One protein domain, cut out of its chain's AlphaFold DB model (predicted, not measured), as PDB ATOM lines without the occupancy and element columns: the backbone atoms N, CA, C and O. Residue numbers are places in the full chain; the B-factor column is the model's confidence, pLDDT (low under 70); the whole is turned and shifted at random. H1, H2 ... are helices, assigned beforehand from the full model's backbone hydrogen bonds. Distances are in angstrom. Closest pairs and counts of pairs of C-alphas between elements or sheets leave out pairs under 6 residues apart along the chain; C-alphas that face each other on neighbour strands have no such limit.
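This is residues 2 to 66 of the 179 residues of the protein "Solute carrier family 35 member E1 homolog" of Schistocephalus solidus (UniProt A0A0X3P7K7). Two long helices, H1 and then H2, meet near their ends at a tight turn and open from there as a V, with nothing between the arms. Residues 2 to 26 of H1 stick out as one arm, and residues 45 to 66, of which 45 to 59 belong to H2, as the other. The printed part has 65 residues, no named strand, and the class all helix. It is extended, with a radius of gyration of the C-alphas of 16.8 A, and flat, spanning 47 by 35 by 16 A.

H1, residues 2 to 33, runs 47.3 A from C-alpha 2 at (315.259, 324.355, 254.956) to C-alpha 33 at (351.265, 296.772, 268.229). H2, residues 37 to 59, runs 32.3 A and ends with C-alpha 59 at (316.824, 303.770, 274.239).

H1 and H2 are close but not clearly touching; their closest C-alphas, those of Leu 31 and Pro 37, are 6.7 A apart. They run opposite ways at a steep tilt of 38 degrees, only just steep. Every O i to N i+4 pair is within hydrogen-bond range in H2, and 27 of 28 are in H1.

The C-alphas farthest apart, those of Pro 2 and Pro 35, are 48.4 A apart. The printed part has no cut, and the link from H1 to H2 is tight. The mean pLDDT of the printed part is 77.5; residues 2 to 6, 37 to 38 and 59 to 66 are under 70.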
ATOM      1  N   PRO A   2     314.248 325.166 255.670       58.38
ATOM      2  CA  PRO A   2     315.259 324.355 254.956       58.38
ATOM      3  C   PRO A   2     316.710 324.538 255.455       58.38
ATOM      4  O   PRO A   2     317.588 323.777 255.059       58.38
ATOM      5  N   VAL A   3     316.988 325.551 256.291       56.19
ATOM      6  CA  VAL A   3     318.361 325.872 256.735       56.19
ATOM      7  C   VAL A   3     318.820 324.951 257.869       56.19
ATOM      8  O   VAL A   3     319.921 324.424 257.792       56.19
ATOM      9  N   VAL A   4     317.958 324.678 258.856       61.31
ATOM     10  CA  VAL A   4     318.271 323.763 259.976       61.31
ATOM     11  C   VAL A   4     318.580 322.355 259.454       61.31
ATOM     12  O   VAL A   4     319.631 321.807 259.756       61.31
ATOM     13  N   PHE A   5     317.767 321.852 258.515       64.44
ATOM     14  CA  PHE A   5     317.993 320.551 257.876       64.44
ATOM     15  C   PHE A   5     319.324 320.479 257.104       64.44
ATOM     16  O   PHE A   5     319.960 319.430 257.056       64.44
ATOM     17  N   LYS A   6     319.782 321.590 256.505       68.94
ATOM     18  CA  LYS A   6     321.100 321.647 255.851       68.94
ATOM     19  C   LYS A   6     322.238 321.606 256.869       68.94
ATOM     20  O   LYS A   6     323.215 320.906 256.626       68.94
ATOM     21  N   VAL A   7     322.117 322.327 257.985       75.81
ATOM     22  CA  VAL A   7     323.145 322.360 259.040       75.81
ATOM     23  C   VAL A   7     323.293 320.988 259.699       75.81
ATOM     24  O   VAL A   7     324.419 320.512 259.831       75.81
ATOM     25  N   ASP A   8     322.186 320.306 260.003       84.44
ATOM     26  CA  ASP A   8     322.210 318.970 260.615       84.44
ATOM     27  C   ASP A   8     322.889 317.932 259.711       84.44
ATOM     28  O   ASP A   8     323.693 317.121 260.171       84.44
ATOM     29  N   VAL A   9     322.623 317.981 258.401       87.75
ATOM     30  CA  VAL A   9     323.238 317.063 257.431       87.75
ATOM     31  C   VAL A   9     324.733 317.339 257.265       87.75
ATOM     32  O   VAL A   9     325.518 316.394 257.186       87.75
ATOM     33  N   ILE A  10     325.146 318.611 257.234       89.12
ATOM     34  CA  ILE A  10     326.566 318.979 257.143       89.12
ATOM     35  C   ILE A  10     327.309 318.536 258.407       89.12
ATOM     36  O   ILE A  10     328.390 317.959 258.302       89.12
ATOM     37  N   LEU A  11     326.723 318.747 259.589       89.56
ATOM     38  CA  LEU A  11     327.306 318.302 260.853       89.56
ATOM     39  C   LEU A  11     327.422 316.774 260.906       89.56
ATOM     40  O   LEU A  11     328.473 316.258 261.279       89.56
ATOM     41  N   LEU A  12     326.379 316.050 260.486       89.38
ATOM     42  CA  LEU A  12     326.396 314.588 260.416       89.38
ATOM     43  C   LEU A  12     327.480 314.085 259.455       89.38
ATOM     44  O   LEU A  12     328.171 313.117 259.761       89.38
ATOM     45  N   TRP A  13     327.657 314.754 258.313       91.69
ATOM     46  CA  TRP A  13     328.704 314.425 257.348       91.69
ATOM     47  C   TRP A  13     330.105 314.676 257.914       91.69
ATOM     48  O   TRP A  13     330.963 313.800 257.823       91.69
ATOM     49  N   LEU A  14     330.329 315.823 258.563       92.44
ATOM     50  CA  LEU A  14     331.601 316.131 259.223       92.44
ATOM     51  C   LEU A  14     331.917 315.128 260.332       92.44
ATOM     52  O   LEU A  14     333.029 314.610 260.379       92.44
ATOM     53  N   LEU A  15     330.937 314.812 261.183       92.25
ATOM     54  CA  LEU A  15     331.077 313.814 262.241       92.25
ATOM     55  C   LEU A  15     331.402 312.434 261.661       92.25
ATOM     56  O   LEU A  15     332.287 311.739 262.152       92.25
ATOM     57  N   TRP A  16     330.722 312.043 260.585       89.19
ATOM     58  CA  TRP A  16     331.004 310.792 259.891       89.19
ATOM     59  C   TRP A  16     332.438 310.753 259.344       89.19
ATOM     60  O   TRP A  16     333.134 309.749 259.495       89.19
ATOM     61  N   CYS A  17     332.910 311.848 258.745       90.88
ATOM     62  CA  CYS A  17     334.267 311.953 258.211       90.88
ATOM     63  C   CYS A  17     335.344 311.917 259.307       90.88
ATOM     64  O   CYS A  17     336.363 311.240 259.137       90.88
ATOM     65  N   THR A  18     335.142 312.606 260.433       91.69
ATOM     66  CA  THR A  18     336.112 312.627 261.541       91.69
ATOM     67  C   THR A  18     336.167 311.290 262.268       91.69
ATOM     68  O   THR A  18     337.254 310.756 262.483       91.69
ATOM     69  N   VAL A  19     335.013 310.689 262.568       90.88
ATOM     70  CA  VAL A  19     334.947 309.352 263.174       90.88
ATOM     71  C   VAL A  19     335.535 308.308 262.221       90.88
ATOM     72  O   VAL A  19     336.357 307.494 262.635       90.88
ATOM     73  N   GLY A  20     335.194 308.368 260.930       88.25
ATOM     74  CA  GLY A  20     335.696 307.435 259.921       88.25
ATOM     75  C   GLY A  20     337.217 307.476 259.761       88.25
ATOM     76  O   GLY A  20     337.867 306.430 259.766       88.25
ATOM     77  N   THR A  21     337.802 308.673 259.665       87.06
ATOM     78  CA  THR A  21     339.266 308.825 259.588       87.06
ATOM     79  C   THR A  21     339.949 308.396 260.886       87.06
ATOM     80  O   THR A  21     340.941 307.666 260.830       87.06
ATOM     81  N   GLY A  22     339.379 308.741 262.046       86.88
ATOM     82  CA  GLY A  22     339.850 308.282 263.354       86.88
ATOM     83  C   GLY A  22     339.912 306.756 263.458       86.88
ATOM     84  O   GLY A  22     340.944 306.206 263.841       86.88
ATOM     85  N   CYS A  23     338.860 306.049 263.035       83.88
ATOM     86  CA  CYS A  23     338.829 304.585 263.037       83.88
ATOM     87  C   CYS A  23     339.931 303.961 262.163       83.88
ATOM     88  O   CYS A  23     340.539 302.970 262.565       83.88
ATOM     89  N   VAL A  24     340.218 304.531 260.988       84.62
ATOM     90  CA  VAL A  24     341.277 304.021 260.096       84.62
ATOM     91  C   VAL A  24     342.663 304.204 260.716       84.62
ATOM     92  O   VAL A  24     343.489 303.292 260.650       84.62
ATOM     93  N   ILE A  25     342.915 305.359 261.337       85.56
ATOM     94  CA  ILE A  25     344.186 305.650 262.011       85.56
ATOM     95  C   ILE A  25     344.376 304.708 263.201       85.56
ATOM     96  O   ILE A  25     345.416 304.063 263.302       85.56
ATOM     97  N   LEU A  26     343.357 304.560 264.053       83.44
ATOM     98  CA  LEU A  26     343.393 303.641 265.192       83.44
ATOM     99  C   LEU A  26     343.636 302.195 264.754       83.44
ATOM    100  O   LEU A  26     344.414 301.492 265.390       83.44
ATOM    101  N   ASN A  27     343.017 301.757 263.653       82.06
ATOM    102  CA  ASN A  27     343.227 300.417 263.115       82.06
ATOM    103  C   ASN A  27     344.683 300.217 262.657       82.06
ATOM    104  O   ASN A  27     345.319 299.238 263.038       82.06
ATOM    105  N   LYS A  28     345.260 301.187 261.932       79.19
ATOM    106  CA  LYS A  28     346.687 301.144 261.570       79.19
ATOM    107  C   LYS A  28     347.595 301.102 262.801       79.19
ATOM    108  O   LYS A  28     348.509 300.286 262.832       79.19
ATOM    109  N   SER A  29     347.332 301.924 263.815       82.94
ATOM    110  CA  SER A  29     348.119 301.942 265.057       82.94
ATOM    111  C   SER A  29     348.012 300.632 265.841       82.94
ATOM    112  O   SER A  29     349.008 300.151 266.371       82.94
ATOM    113  N   LEU A  30     346.827 300.015 265.876       79.62
ATOM    114  CA  LEU A  30     346.622 298.706 266.499       79.62
ATOM    115  C   LEU A  30     347.405 297.601 265.789       79.62
ATOM    116  O   LEU A  30     348.001 296.765 266.460       79.62
ATOM    117  N   LEU A  31     347.449 297.615 264.455       75.44
ATOM    118  CA  LEU A  31     348.194 296.622 263.676       75.44
ATOM    119  C   LEU A  31     349.716 296.726 263.862       75.44
ATOM    120  O   LEU A  31     350.406 295.725 263.683       75.44
ATOM    121  N   LEU A  32     350.236 297.896 264.254       78.12
ATOM    122  CA  LEU A  32     351.652 298.067 264.607       78.12
ATOM    123  C   LEU A  32     352.010 297.408 265.947       78.12
ATOM    124  O   LEU A  32     353.138 296.960 266.119       78.12
ATOM    125  N   ILE A  33     351.063 297.346 266.888       81.00
ATOM    126  CA  ILE A  33     351.265 296.772 268.229       81.00
ATOM    127  C   ILE A  33     350.881 295.284 268.251       81.00
ATOM    128  O   ILE A  33     351.504 294.490 268.953       81.00
ATOM    129  N   PHE A  34     349.867 294.886 267.475       73.88
ATOM    130  CA  PHE A  34     349.344 293.524 267.433       73.88
ATOM    131  C   PHE A  34     349.107 293.056 265.982       73.88
ATOM    132  O   PHE A  34     348.079 293.388 265.382       73.88
ATOM    133  N   PRO A  35     350.005 292.234 265.403       72.81
ATOM    134  CA  PRO A  35     349.981 291.862 263.985       72.81
ATOM    135  C   PRO A  35     348.979 290.736 263.654       72.81
ATOM    136  O   PRO A  35     349.219 289.923 262.766       72.81
ATOM    137  N   HIS A  36     347.843 290.670 264.357       73.75
ATOM    138  CA  HIS A  36     346.767 289.716 264.069       73.75
ATOM    139  C   HIS A  36     345.469 290.464 263.703       73.75
ATOM    140  O   HIS A  36     344.666 290.807 264.579       73.75
ATOM    141  N   PRO A  37     345.227 290.728 262.405       68.56
ATOM    142  CA  PRO A  37     344.106 291.558 261.953       68.56
ATOM    143  C   PRO A  37     342.722 290.948 262.224       68.56
ATOM    144  O   PRO A  37     341.743 291.672 262.435       68.56
ATOM    145  N   LEU A  38     342.630 289.616 262.245       69.19
ATOM    146  CA  LEU A  38     341.368 288.899 262.443       69.19
ATOM    147  C   LEU A  38     340.859 289.026 263.884       69.19
ATOM    148  O   LEU A  38     339.678 289.290 264.094       69.19
ATOM    149  N   THR A  39     341.739 288.921 264.878       77.75
ATOM    150  CA  THR A  39     341.383 289.071 266.298       77.75
ATOM    151  C   THR A  39     340.967 290.501 266.630       77.75
ATOM    152  O   THR A  39     339.994 290.697 267.353       77.75
ATOM    153  N   SER A  40     341.639 291.499 266.043       74.31
ATOM    154  CA  SER A  40     341.248 292.912 266.167       74.31
ATOM    155  C   SER A  40     339.845 293.164 265.599       74.31
ATOM    156  O   SER A  40     338.993 293.759 266.263       74.31
ATOM    157  N   SER A  41     339.559 292.623 264.411       74.38
ATOM    158  CA  SER A  41     338.244 292.754 263.771       74.38
ATOM    159  C   SER A  41     337.132 292.063 264.569       74.38
ATOM    160  O   SER A  41     336.051 292.625 264.736       74.38
ATOM    161  N   LEU A  42     337.397 290.873 265.122       77.81
ATOM    162  CA  LEU A  42     336.451 290.178 266.000       77.81
ATOM    163  C   LEU A  42     336.171 290.977 267.278       77.81
ATOM    164  O   LEU A  42     335.011 291.133 267.654       77.81
ATOM    165  N   GLY A  43     337.203 291.545 267.908       82.38
ATOM    166  CA  GLY A  43     337.045 292.406 269.082       82.38
ATOM    167  C   GLY A  43     336.187 293.643 268.797       82.38
ATOM    168  O   GLY A  43     335.288 293.962 269.574       82.38
ATOM    169  N   GLN A  44     336.394 294.300 267.653       83.25
ATOM    170  CA  GLN A  44     335.589 295.451 267.228       83.25
ATOM    171  C   GLN A  44     334.127 295.078 266.948       83.25
ATOM    172  O   GLN A  44     333.220 295.833 267.305       83.25
ATOM    173  N   LEU A  45     333.878 293.910 266.348       81.94
ATOM    174  CA  LEU A  45     332.524 293.397 266.125       81.94
ATOM    175  C   LEU A  45     331.819 293.087 267.448       81.94
ATOM    176  O   LEU A  45     330.669 293.483 267.624       81.94
ATOM    177  N   LEU A  46     332.515 292.451 268.398       84.75
ATOM    178  CA  LEU A  46     331.985 292.179 269.737       84.75
ATOM    179  C   LEU A  46     331.674 293.472 270.489       84.75
ATOM    180  O   LEU A  46     330.586 293.610 271.036       84.75
ATOM    181  N   HIS A  47     332.588 294.441 270.461       85.81
ATOM    182  CA  HIS A  47     332.383 295.746 271.082       85.81
ATOM    183  C   HIS A  47     331.195 296.499 270.465       85.81
ATOM    184  O   HIS A  47     330.377 297.084 271.169       85.81
ATOM    185  N   THR A  48     331.048 296.446 269.141       83.75
ATOM    186  CA  THR A  48     329.904 297.062 268.456       83.75
ATOM    187  C   THR A  48     328.596 296.350 268.808       83.75
ATOM    188  O   THR A  48     327.572 297.002 269.002       83.75
ATOM    189  N   PHE A  49     328.620 295.021 268.939       84.69
ATOM    190  CA  PHE A  49     327.463 294.232 269.352       84.69
ATOM    191  C   PHE A  49     327.034 294.550 270.791       84.69
ATOM    192  O   PHE A  49     325.851 294.788 271.032       84.69
ATOM    193  N   THR A  50     327.976 294.624 271.736       84.75
ATOM    194  CA  THR A  50     327.676 294.955 273.138       84.75
ATOM    195  C   THR A  50     327.175 296.385 273.284       84.75
ATOM    196  O   THR A  50     326.158 296.601 273.939       84.75
ATOM    197  N   LEU A  51     327.806 297.357 272.621       85.31
ATOM    198  CA  LEU A  51     327.324 298.739 272.604       85.31
ATOM    199  C   LEU A  51     325.944 298.856 271.956       85.31
ATOM    200  O   LEU A  51     325.091 299.575 272.471       85.31
ATOM    201  N   SER A  52     325.691 298.132 270.863       82.75
ATOM    202  CA  SER A  52     324.363 298.090 270.248       82.75
ATOM    203  C   SER A  52     323.329 297.504 271.206       82.75
ATOM    204  O   SER A  52     322.219 298.020 271.276       82.75
ATOM    205  N   TRP A  53     323.671 296.453 271.952       81.31
ATOM    206  CA  TRP A  53     322.787 295.858 272.953       81.31
ATOM    207  C   TRP A  53     322.481 296.829 274.098       81.31
ATOM    208  O   TRP A  53     321.317 297.068 274.412       81.31
ATOM    209  N   ILE A  54     323.512 297.464 274.662       83.31
ATOM    210  CA  ILE A  54     323.375 298.471 275.724       83.31
ATOM    211  C   ILE A  54     322.526 299.651 275.236       83.31
ATOM    212  O   ILE A  54     321.609 300.084 275.927       83.31
ATOM    213  N   SER A  55     322.778 300.136 274.020       78.75
ATOM    214  CA  SER A  55     322.006 301.210 273.391       78.75
ATOM    215  C   SER A  55     320.532 300.832 273.229       78.75
ATOM    216  O   SER A  55     319.651 301.630 273.544       78.75
ATOM    217  N   LEU A  56     320.230 299.590 272.833       74.62
ATOM    218  CA  LEU A  56     318.851 299.099 272.790       74.62
ATOM    219  C   LEU A  56     318.217 299.087 274.187       74.62
ATOM    220  O   LEU A  56     317.097 299.569 274.324       74.62
ATOM    221  N   CYS A  57     318.925 298.628 275.222       74.31
ATOM    222  CA  CYS A  57     318.420 298.641 276.598       74.31
ATOM    223  C   CYS A  57     318.145 300.060 277.130       74.31
ATOM    224  O   CYS A  57     317.149 300.260 277.819       74.31
ATOM    225  N   PHE A  58     318.990 301.043 276.801       74.81
ATOM    226  CA  PHE A  58     318.837 302.430 277.262       74.81
ATOM    227  C   PHE A  58     317.809 303.236 276.452       74.81
ATOM    228  O   PHE A  58     317.124 304.093 277.007       74.81
ATOM    229  N   ILE A  59     317.682 302.984 275.144       66.62
ATOM    230  CA  ILE A  59     316.824 303.770 274.239       66.62
ATOM    231  C   ILE A  59     315.407 303.179 274.132       66.62
ATOM    232  O   ILE A  59     314.451 303.910 273.859       66.62
ATOM    233  N   GLN A  60     315.212 301.872 274.357       55.50
ATOM    234  CA  GLN A  60     313.905 301.213 274.206       55.50
ATOM    235  C   GLN A  60     312.954 301.415 275.393       55.50
ATOM    236  O   GLN A  60     312.331 300.477 275.881       55.50
ATOM    237  N   GLY A  61     312.701 302.668 275.762       49.00
ATOM    238  CA  GLY A  61     311.568 302.992 276.622       49.00
ATOM    239  C   GLY A  61     310.198 302.602 276.034       49.00
ATOM    240  O   GLY A  61     309.258 302.475 276.810       49.00
ATOM    241  N   LYS A  62     310.017 302.435 274.700       49.19
ATOM    242  CA  LYS A  62     308.656 302.333 274.094       49.19
ATOM    243  C   LYS A  62     308.451 301.565 272.762       49.19
ATOM    244  O   LYS A  62     307.418 301.774 272.131       49.19
ATOM    245  N   LYS A  63     309.333 300.679 272.273       53.19
ATOM    246  CA  LYS A  63     309.011 299.878 271.058       53.19
ATOM    247  C   LYS A  63     309.347 298.399 271.227       53.19
ATOM    248  O   LYS A  63     310.498 298.010 271.064       53.19
ATOM    249  N   LYS A  64     308.322 297.580 271.504       52.41
ATOM    250  CA  LYS A  64     308.407 296.118 271.393       52.41
ATOM    251  C   LYS A  64     308.770 295.772 269.950       52.41
ATOM    252  O   LYS A  64     308.038 296.102 269.022       52.41
ATOM    253  N   PHE A  65     309.937 295.172 269.762       58.84
ATOM    254  CA  PHE A  65     310.373 294.673 268.467       58.84
ATOM    255  C   PHE A  65     309.753 293.285 268.296       58.84
ATOM    256  O   PHE A  65     310.245 292.314 268.863       58.84
ATOM    257  N   GLU A  66     308.644 293.184 267.566       60.69
ATOM    258  CA  GLU A  66     308.071 291.878 267.240       60.69
ATOM    259  C   GLU A  66     308.936 291.213 266.164       60.69
ATOM    260  O   GLU A  66     308.893 291.542 264.975       60.69
TER     261      GLU A  66